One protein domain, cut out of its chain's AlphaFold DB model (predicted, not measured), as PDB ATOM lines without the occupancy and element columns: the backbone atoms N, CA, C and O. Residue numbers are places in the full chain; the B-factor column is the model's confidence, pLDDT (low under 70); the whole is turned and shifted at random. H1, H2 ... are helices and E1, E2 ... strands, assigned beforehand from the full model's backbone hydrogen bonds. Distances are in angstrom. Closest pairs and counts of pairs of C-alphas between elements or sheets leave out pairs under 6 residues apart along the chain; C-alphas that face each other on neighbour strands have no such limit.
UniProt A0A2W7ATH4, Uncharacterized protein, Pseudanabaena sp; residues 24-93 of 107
ATOM      1  N   ILE A  24     -48.087 110.134 -93.737       89.69
ATOM      2  CA  ILE A  24     -48.346 109.755 -92.351       89.69
ATOM      3  C   ILE A  24     -49.453 108.713 -92.352       89.69
ATOM      4  O   ILE A  24     -50.587 109.004 -92.720       89.69
ATOM      5  N   TYR A  25     -49.126 107.501 -91.904       90.88
ATOM      6  CA  TYR A  25     -50.143 106.518 -91.564       90.88
ATOM      7  C   TYR A  25     -50.658 106.768 -90.146       90.88
ATOM      8  O   TYR A  25     -49.868 106.844 -89.199       90.88
ATOM      9  N   ALA A  26     -51.978 106.824 -90.006       93.94
ATOM     10  CA  ALA A  26     -52.679 106.907 -88.735       93.94
ATOM     11  C   ALA A  26     -53.845 105.913 -88.732       93.94
ATOM     12  O   ALA A  26     -54.509 105.735 -89.751       93.94
ATOM     13  N   ASN A  27     -54.083 105.269 -87.593       92.00
ATOM     14  CA  ASN A  27     -55.227 104.372 -87.374       92.00
ATOM     15  C   ASN A  27     -56.148 104.855 -86.247       92.00
ATOM     16  O   ASN A  27     -57.059 104.145 -85.838       92.00
ATOM     17  N   GLY A  28     -55.899 106.060 -85.747       93.38
ATOM     18  CA  GLY A  28     -56.753 106.748 -84.805       93.38
ATOM     19  C   GLY A  28     -56.561 108.250 -84.925       93.38
ATOM     20  O   GLY A  28     -55.605 108.739 -85.537       93.38
ATOM     21  N   PHE A  29     -57.482 108.993 -84.332       95.69
ATOM     22  CA  PHE A  29     -57.364 110.433 -84.202       95.69
ATOM     23  C   PHE A  29     -58.125 110.918 -82.972       95.69
ATOM     24  O   PHE A  29     -58.953 110.203 -82.413       95.69
ATOM     25  N   TYR A  30     -57.845 112.146 -82.556       94.00
ATOM     26  CA  TYR A  30     -58.663 112.886 -81.605       94.00
ATOM     27  C   TYR A  30     -58.859 114.309 -82.113       94.00
ATOM     28  O   TYR A  30     -58.045 114.829 -82.882       94.00
ATOM     29  N   THR A  31     -59.927 114.952 -81.658       94.94
ATOM     30  CA  THR A  31     -60.192 116.357 -81.954       94.94
ATOM     31  C   THR A  31     -60.172 117.176 -80.673       94.94
ATOM     32  O   THR A  31     -60.585 116.729 -79.605       94.94
ATOM     33  N   ALA A  32     -59.648 118.389 -80.773       94.31
ATOM     34  CA  ALA A  32     -59.717 119.395 -79.727       94.31
ATOM     35  C   ALA A  32     -60.130 120.723 -80.358       94.31
ATOM     36  O   ALA A  32     -59.798 121.012 -81.506       94.31
ATOM     37  N   VAL A  33     -60.867 121.534 -79.610       92.06
ATOM     38  CA  VAL A  33     -61.400 122.801 -80.108       92.06
ATOM     39  C   VAL A  33     -60.777 123.947 -79.329       92.06
ATOM     40  O   VAL A  33     -60.750 123.939 -78.099       92.06
ATOM     41  N   SER A  34     -60.287 124.940 -80.060       85.19
ATOM     42  CA  SER A  34     -59.906 126.245 -79.528       85.19
ATOM     43  C   SER A  34     -60.949 127.295 -79.944       85.19
ATOM     44  O   SER A  34     -61.799 127.013 -80.789       85.19
ATOM     45  N   PRO A  35     -60.909 128.526 -79.402       87.00
ATOM     46  CA  PRO A  35     -61.864 129.569 -79.781       87.00
ATOM     47  C   PRO A  35     -61.873 129.935 -81.275       87.00
ATOM     48  O   PRO A  35     -62.848 130.517 -81.740       87.00
ATOM     49  N   VAL A  36     -60.799 129.637 -82.012       87.00
ATOM     50  CA  VAL A  36     -60.619 130.062 -83.413       87.00
ATOM     51  C   VAL A  36     -60.378 128.906 -84.382       87.00
ATOM     52  O   VAL A  36     -60.764 129.006 -85.543       87.00
ATOM     53  N   ASP A  37     -59.823 127.799 -83.893       94.62
ATOM     54  CA  ASP A  37     -59.394 126.664 -84.707       94.62
ATOM     55  C   ASP A  37     -59.788 125.315 -84.088       94.62
ATOM     56  O   ASP A  37     -59.992 125.187 -82.875       94.62
ATOM     57  N   VAL A  38     -59.809 124.289 -84.934       96.44
ATOM     58  CA  VAL A  38     -59.930 122.873 -84.589       96.44
ATOM     59  C   VAL A  38     -58.565 122.213 -84.743       96.44
ATOM     60  O   VAL A  38     -57.902 122.321 -85.775       96.44
ATOM     61  N   VAL A  39     -58.163 121.475 -83.719       96.25
ATOM     62  CA  VAL A  39     -56.962 120.650 -83.731       96.25
ATOM     63  C   VAL A  39     -57.368 119.198 -83.945       96.25
ATOM     64  O   VAL A  39     -58.202 118.677 -83.207       96.25
ATOM     65  N   VAL A  40     -56.757 118.538 -84.926       96.44
ATOM     66  CA  VAL A  40     -56.893 117.098 -85.173       96.44
ATOM     67  C   VAL A  40     -55.545 116.441 -84.904       96.44
ATOM     68  O   VAL A  40     -54.577 116.671 -85.629       96.44
ATOM     69  N   GLY A  41     -55.459 115.646 -83.843       95.56
ATOM     70  CA  GLY A  41     -54.282 114.831 -83.564       95.56
ATOM     71  C   GLY A  41     -54.424 113.466 -84.219       95.56
ATOM     72  O   GLY A  41     -55.402 112.774 -83.963       95.56
ATOM     73  N   LEU A  42     -53.460 113.078 -85.050       96.31
ATOM     74  CA  LEU A  42     -53.403 111.765 -85.690       96.31
ATOM     75  C   LEU A  42     -52.555 110.815 -84.848       96.31
ATOM     76  O   LEU A  42     -51.441 111.168 -84.442       96.31
ATOM     77  N   THR A  43     -53.054 109.603 -84.620       95.75
ATOM     78  CA  THR A  43     -52.380 108.597 -83.798       95.75
ATOM     79  C   THR A  43     -52.136 107.298 -84.559       95.75
ATOM     80  O   THR A  43     -52.901 106.888 -85.433       95.75
ATOM     81  N   ARG A  44     -51.033 106.637 -84.206       94.75
ATOM     82  CA  ARG A  44     -50.706 105.277 -84.623       94.75
ATOM     83  C   ARG A  44     -50.530 104.435 -83.372       94.75
ATOM     84  O   ARG A  44     -49.593 104.657 -82.609       94.75
ATOM     85  N   ASN A  45     -51.433 103.483 -83.153       91.44
ATOM     86  CA  ASN A  45     -51.442 102.631 -81.956       91.44
ATOM     87  C   ASN A  45     -51.406 103.463 -80.656       91.44
ATOM     88  O   ASN A  45     -50.606 103.210 -79.757       91.44
ATOM     89  N   GLY A  46     -52.223 104.521 -80.601       88.62
ATOM     90  CA  GLY A  46     -52.315 105.430 -79.453       88.62
ATOM     91  C   GLY A  46     -51.166 106.436 -79.309       88.62
ATOM     92  O   GLY A  46     -51.216 107.272 -78.413       88.62
ATOM     93  N   GLN A  47     -50.149 106.400 -80.176       92.69
ATOM     94  CA  GLN A  47     -49.037 107.357 -80.160       92.69
ATOM     95  C   GLN A  47     -49.252 108.473 -81.184       92.69
ATOM     96  O   GLN A  47     -49.560 108.205 -82.347       92.69
ATOM     97  N   ASN A  48     -49.048 109.729 -80.778       92.38
ATOM     98  CA  ASN A  48     -49.175 110.879 -81.671       92.38
ATOM     99  C   ASN A  48     -48.162 110.797 -82.816       92.38
ATOM    100  O   ASN A  48     -46.959 110.696 -82.588       92.38
ATOM    101  N   THR A  49     -48.663 110.864 -84.046       93.38
ATOM    102  CA  THR A  49     -47.846 110.826 -85.268       93.38
ATOM    103  C   THR A  49     -47.855 112.174 -85.988       93.38
ATOM    104  O   THR A  49     -46.850 112.553 -86.581       93.38
ATOM    105  N   ALA A  50     -48.952 112.932 -85.895       93.50
ATOM    106  CA  ALA A  50     -49.037 114.293 -86.419       93.50
ATOM    107  C   ALA A  50     -50.144 115.101 -85.734       93.50
ATOM    108  O   ALA A  50     -51.035 114.543 -85.097       93.50
ATOM    109  N   VAL A  51     -50.088 116.423 -85.891       93.94
ATOM    110  CA  VAL A  51     -51.118 117.354 -85.421       93.94
ATOM    111  C   VAL A  51     -51.455 118.312 -86.555       93.94
ATOM    112  O   VAL A  51     -50.571 118.978 -87.092       93.94
ATOM    113  N   LEU A  52     -52.735 118.385 -86.898       94.56
ATOM    114  CA  LEU A  52     -53.284 119.356 -87.833       94.56
ATOM    115  C   LEU A  52     -53.966 120.454 -87.023       94.56
ATOM    116  O   LEU A  52     -54.826 120.160 -86.197       94.56
ATOM    117  N   ASN A  53     -53.595 121.709 -87.255       96.25
ATOM    118  CA  ASN A  53     -54.324 122.861 -86.740       96.25
ATOM    119  C   ASN A  53     -55.043 123.527 -87.917       96.25
ATOM    120  O   ASN A  53     -54.397 123.928 -88.887       96.25
ATOM    121  N   LEU A  54     -56.370 123.562 -87.863       97.25
ATOM    122  CA  LEU A  54     -57.237 123.929 -88.973       97.25
ATOM    123  C   LEU A  54     -58.238 124.982 -88.509       97.25
ATOM    124  O   LEU A  54     -58.891 124.808 -87.483       97.25
ATOM    125  N   SER A  55     -58.464 126.017 -89.314       97.12
ATOM    126  CA  SER A  55     -59.617 126.892 -89.090       97.12
ATOM    127  C   SER A  55     -60.920 126.092 -89.168       97.12
ATOM    128  O   SER A  55     -61.001 125.083 -89.875       97.12
ATOM    129  N   PHE A  56     -61.976 126.548 -88.488       95.75
ATOM    130  CA  PHE A  56     -63.273 125.852 -88.499       95.75
ATOM    131  C   PHE A  56     -63.808 125.579 -89.908       95.75
ATOM    132  O   PHE A  56     -64.333 124.499 -90.173       95.75
ATOM    133  N   SER A  57     -63.671 126.543 -90.823       96.75
ATOM    134  CA  SER A  57     -64.106 126.375 -92.210       96.75
ATOM    135  C   SER A  57     -63.325 125.266 -92.911       96.75
ATOM    136  O   SER A  57     -63.936 124.422 -93.561       96.75
ATOM    137  N   LEU A  58     -62.001 125.223 -92.729       97.62
ATOM    138  CA  LEU A  58     -61.164 124.186 -93.325       97.62
ATOM    139  C   LEU A  58     -61.457 122.807 -92.720       97.62
ATOM    140  O   LEU A  58     -61.596 121.841 -93.464       97.62
ATOM    141  N   ALA A  59     -61.619 122.721 -91.398       96.38
ATOM    142  CA  ALA A  59     -61.988 121.482 -90.718       96.38
ATOM    143  C   ALA A  59     -63.346 120.945 -91.202       96.38
ATOM    144  O   ALA A  59     -63.478 119.751 -91.468       96.38
ATOM    145  N   LYS A  60     -64.340 121.826 -91.378       96.38
ATOM    146  CA  LYS A  60     -65.666 121.453 -91.891       96.38
ATOM    147  C   LYS A  60     -65.604 120.946 -93.331       96.38
ATOM    148  O   LYS A  60     -66.203 119.919 -93.634       96.38
ATOM    149  N   THR A  61     -64.884 121.645 -94.207       98.06
ATOM    150  CA  THR A  61     -64.696 121.206 -95.597       98.06
ATOM    151  C   THR A  61     -63.963 119.870 -95.662       98.06
ATOM    152  O   THR A  61     -64.381 118.991 -96.406       98.06
ATOM    153  N   LEU A  62     -62.917 119.682 -94.850       96.75
ATOM    154  CA  LEU A  62     -62.200 118.413 -94.769       96.75
ATOM    155  C   LEU A  62     -63.128 117.268 -94.339       96.75
ATOM    156  O   LEU A  62     -63.124 116.222 -94.977       96.75
ATOM    157  N   ALA A  63     -63.940 117.474 -93.298       96.19
ATOM    158  CA  ALA A  63     -64.860 116.454 -92.800       96.19
ATOM    159  C   ALA A  63     -65.886 116.019 -93.858       96.19
ATOM    160  O   ALA A  63     -66.093 114.824 -94.043       96.19
ATOM    161  N   PHE A  64     -66.492 116.969 -94.578       98.06
ATOM    162  CA  PHE A  64     -67.458 116.640 -95.629       98.06
ATOM    163  C   PHE A  64     -66.819 115.932 -96.819       98.06
ATOM    164  O   PHE A  64     -67.350 114.918 -97.253       98.06
ATOM    165  N   ASN A  65     -65.662 116.401 -97.290       97.88
ATOM    166  CA  ASN A  65     -64.986 115.758 -98.415       97.88
ATOM    167  C   ASN A  65     -64.535 114.329 -98.069       97.88
ATOM    168  O   ASN A  65     -64.590 113.447 -98.917       97.88
ATOM    169  N   LEU A  66     -64.072 114.089 -96.835       95.81
ATOM    170  CA  LEU A  66     -63.697 112.741 -96.402       95.81
ATOM    171  C   LEU A  66     -64.910 111.814 -96.317       95.81
ATOM    172  O   LEU A  66     -64.807 110.670 -96.744       95.81
ATOM    173  N   LEU A  67     -66.037 112.304 -95.788       96.50
ATOM    174  CA  LEU A  67     -67.271 111.527 -95.720       96.50
ATOM    175  C   LEU A  67     -67.767 111.150 -97.120       96.50
ATOM    176  O   LEU A  67     -67.986 109.974 -97.373       96.50
ATOM    177  N   GLU A  68     -67.840 112.121 -98.035       97.62
ATOM    178  CA  GLU A  68     -68.266 111.902 -99.424       97.62
ATOM    179  C   GLU A  68     -67.412 110.827-100.115       97.62
ATOM    180  O   GLU A  68     -67.944 109.919-100.741       97.62
ATOM    181  N   VAL A  69     -66.085 110.865 -99.943       96.81
ATOM    182  CA  VAL A  69     -65.181 109.858-100.529       96.81
ATOM    183  C   VAL A  69     -65.406 108.459 -99.947       96.81
ATOM    184  O   VAL A  69     -65.298 107.475-100.681       96.81
ATOM    185  N   VAL A  70     -65.675 108.352 -98.642       96.56
ATOM    186  CA  VAL A  70     -65.947 107.061 -97.993       96.56
ATOM    187  C   VAL A  70     -67.289 106.505 -98.463       96.56
ATOM    188  O   VAL A  70     -67.321 105.364 -98.919       96.56
ATOM    189  N   GLU A  71     -68.349 107.315 -98.440       96.88
ATOM    190  CA  GLU A  71     -69.695 106.933 -98.894       96.88
ATOM    191  C   GLU A  71     -69.679 106.473-100.363       96.88
ATOM    192  O   GLU A  71     -70.199 105.405-100.691       96.88
ATOM    193  N   ASP A  72     -68.977 107.204-101.235       97.50
ATOM    194  CA  ASP A  72     -68.776 106.836-102.640       97.50
ATOM    195  C   ASP A  72     -68.110 105.463-102.811       97.50
ATOM    196  O   ASP A  72     -68.353 104.749-103.792       97.50
ATOM    197  N   PHE A  73     -67.174 105.121-101.925       96.88
ATOM    198  CA  PHE A  73     -66.430 103.868-101.998       96.88
ATOM    199  C   PHE A  73     -67.254 102.699-101.447       96.88
ATOM    200  O   PHE A  73     -67.274 101.624-102.049       96.88
ATOM    201  N   GLU A  74     -67.975 102.928-100.351       97.56
ATOM    202  CA  GLU A  74     -68.940 101.995 -99.766       97.56
ATOM    203  C   GLU A  74     -70.050 101.630-100.753       97.56
ATOM    204  O   GLU A  74     -70.313 100.444-100.969       97.56
ATOM    205  N   GLU A  75     -70.632 102.622-101.437       97.69
ATOM    206  CA  GLU A  75     -71.664 102.400-102.456       97.69
ATOM    207  C   GLU A  75     -71.140 101.515-103.597       97.69
ATOM    208  O   GLU A  75     -71.794 100.551-104.003       97.69
ATOM    209  N   LYS A  76     -69.924 101.794-104.089       97.50
ATOM    210  CA  LYS A  76     -69.300 101.024-105.181       97.50
ATOM    211  C   LYS A  76     -68.989  99.583-104.790       97.50
ATOM    212  O   LYS A  76     -69.012  98.704-105.653       97.50
ATOM    213  N   LEU A  77     -68.658  99.342-103.524       97.06
ATOM    214  CA  LEU A  77     -68.313  98.014-103.019       97.06
ATOM    215  C   LEU A  77     -69.514  97.246-102.454       97.06
ATOM    216  O   LEU A  77     -69.422  96.030-102.293       97.06
ATOM    217  N   GLY A  78     -70.626  97.925-102.164       97.00
ATOM    218  CA  GLY A  78     -71.778  97.335-101.485       97.00
ATOM    219  C   GLY A  78     -71.464  96.891-100.052       97.00
ATOM    220  O   GLY A  78     -72.031  95.903 -99.587       97.00
ATOM    221  N   ILE A  79     -70.534  97.577 -99.378       95.31
ATOM    222  CA  ILE A  79     -70.130  97.305 -97.989       95.31
ATOM    223  C   ILE A  79     -70.160  98.600 -97.177       95.31
ATOM    224  O   ILE A  79     -69.938  99.663 -97.737       95.31
ATOM    225  N   GLU A  80     -70.371  98.496 -95.866       95.12
ATOM    226  CA  GLU A  80     -70.214  99.603 -94.910       95.12
ATOM    227  C   GLU A  80     -68.947  99.355 -94.080       95.12
ATOM    228  O   GLU A  80     -68.762  98.261 -93.528       95.12
ATOM    229  N   PHE A  81     -68.063 100.345 -93.984       93.06
ATOM    230  CA  PHE A  81     -66.923 100.299 -93.083       93.06
ATOM    231  C   PHE A  81     -67.381 100.673 -91.670       93.06
ATOM    232  O   PHE A  81     -68.020 101.705 -91.457       93.06
ATOM    233  N   PRO A  82     -67.033  99.873 -90.651       92.69
ATOM    234  CA  PRO A  82     -67.352 100.239 -89.285       92.69
ATOM    235  C   PRO A  82     -66.556 101.481 -88.865       92.69
ATOM    236  O   PRO A  82     -65.361 101.607 -89.144       92.69
ATOM    237  N   THR A  83     -67.210 102.389 -88.140       93.50
ATOM    238  CA  THR A  83     -66.525 103.502 -87.474       93.50
ATOM    239  C   THR A  83     -65.644 102.981 -86.337       93.50
ATOM    240  O   THR A  83     -65.870 101.896 -85.802       93.50
ATOM    241  N   LEU A  84     -64.655 103.777 -85.915       89.81
ATOM    242  CA  LEU A  84     -63.825 103.427 -84.757       89.81
ATOM    243  C   LEU A  84     -64.661 103.224 -83.485       89.81
ATOM    244  O   LEU A  84     -64.371 102.307 -82.725       89.81
ATOM    245  N   ASP A  85     -65.722 104.010 -83.290       89.50
ATOM    246  CA  ASP A  85     -66.631 103.854 -82.147       89.50
ATOM    247  C   ASP A  85     -67.310 102.479 -82.161       89.50
ATOM    248  O   ASP A  85     -67.222 101.747 -81.177       89.50
ATOM    249  N   LYS A  86     -67.871 102.067 -83.312       89.75
ATOM    250  CA  LYS A  86     -68.460 100.727 -83.484       89.75
ATOM    251  C   LYS A  86     -67.431  99.627 -83.213       89.75
ATOM    252  O   LYS A  86     -67.755  98.628 -82.580       89.75
ATOM    253  N   ILE A  87     -66.189  99.793 -83.676       89.06
ATOM    254  CA  ILE A  87     -65.114  98.819 -83.428       89.06
ATOM    255  C   ILE A  87     -64.828  98.710 -81.925       89.06
ATOM    256  O   ILE A  87     -64.747  97.603 -81.398       89.06
ATOM    257  N   PHE A  88     -64.681  99.834 -81.221       85.00
ATOM    258  CA  PHE A  88     -64.351  99.828 -79.796       85.00
ATOM    259  C   PHE A  88     -65.493  99.345 -78.901       85.00
ATOM    260  O   PHE A  88     -65.211  98.794 -77.838       85.00
ATOM    261  N   GLU A  89     -66.752  99.500 -79.308       89.06
ATOM    262  CA  GLU A  89     -67.889  98.881 -78.617       89.06
ATOM    263  C   GLU A  89     -67.736  97.352 -78.565       89.06
ATOM    264  O   GLU A  89     -67.779  96.781 -77.478       89.06
ATOM    265  N   HIS A  90     -67.398  96.707 -79.688       82.75
ATOM    266  CA  HIS A  90     -67.225  95.247 -79.758       82.75
ATOM    267  C   HIS A  90     -66.054  94.724 -78.913       82.75
ATOM    268  O   HIS A  90     -66.089  93.593 -78.443       82.75
ATOM    269  N   PHE A  91     -65.003  95.523 -78.707       78.00
ATOM    270  CA  PHE A  91     -63.868  95.125 -77.862       78.00
ATOM    271  C   PHE A  91     -64.129  95.289 -76.359       78.00
ATOM    272  O   PHE A  91     -63.367  94.751 -75.556       78.00
ATOM    273  N   ASN A  92     -65.147  96.062 -75.971       69.94
ATOM    274  CA  ASN A  92     -65.476  96.326 -74.570       69.94
ATOM    275  C   ASN A  92     -66.657  95.487 -74.058       69.94
ATOM    276  O   ASN A  92     -66.962  95.546 -72.864       69.94
ATOM    277  N   GLU A  93     -67.311  94.709 -74.920       61.28
ATOM    278  CA  GLU A  93     -68.267  93.698 -74.482       61.28
ATOM    279  C   GLU A  93     -67.498  92.546 -73.808       61.28
ATOM    280  O   GLU A  93     -66.563  92.004 -74.399       61.28
TER     281      GLU A  93
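What this domain is: This is residues 24 to 93 of the 107 residues of an uncharacterized protein of Pseudanabaena sp (UniProt A0A2W7ATH4). Look first for a small twisted sheet of three strands, E1, E2 and E3; from the end of E3 the long helix H1 runs away from it, and the chain then folds back to a short helix, H2, near the start of E1. Together they make an open frame, with H1 near the sheet at its first residues. The printed part has 70 residues, with elements in the order E1 E2 E3 H1 H2; the sheet, order E1 - E2 - E3, is antiparallel, and the class is mixed. It is loose, with a radius of gyration of the C-alphas of 14.1 A and spans of 38 by 29 by 23 A.

How they stand to each other: Begin with E1, residues 28 to 33, E2, residues 37 to 44, and E3, residues 47 to 55, a meander, each strand the antiparallel neighbour of the one before. In the hairpin E1 and E2, N 30 and O 41 are 2.9 A apart, within hydrogen-bond range; in the hairpin E2 and E3, N 40 and O 52 are 2.8 A apart, also within range. The sheet is twisted, its C-alphas up to 4.1 A off the best plane, and E3 bends by 50 degrees at residue 50. H1, residues 56 to 77, is on one face of the sheet, two layers, but stands up from it, rising 45 degrees. The closest C-alphas of E2 and H1 are those of Asp 37 and Phe 56, 5.5 A. H2, residues 84 to 92, is not on the sheet and is apart from H1. In H1 and H2 every O i to N i+4 pair is within hydrogen-bond range.

Where its parts are: Find C-alpha 28 at (-56.753, 106.748, -84.805), where E1 begins; E2 is 23.1 A long and E3 23.9 A. H1 runs 31.8 A from C-alpha 56 at (-63.273, 125.852, -88.499), and H2 ends at C-alpha 92, (-65.476, 96.326, -74.570).

The domain as a whole: The C-alphas farthest apart, those of Pro 35 and Gly 78, are 40.1 A apart. The printed part has no cut and no long link; residues 92 to 93 are under 70 in pLDDT.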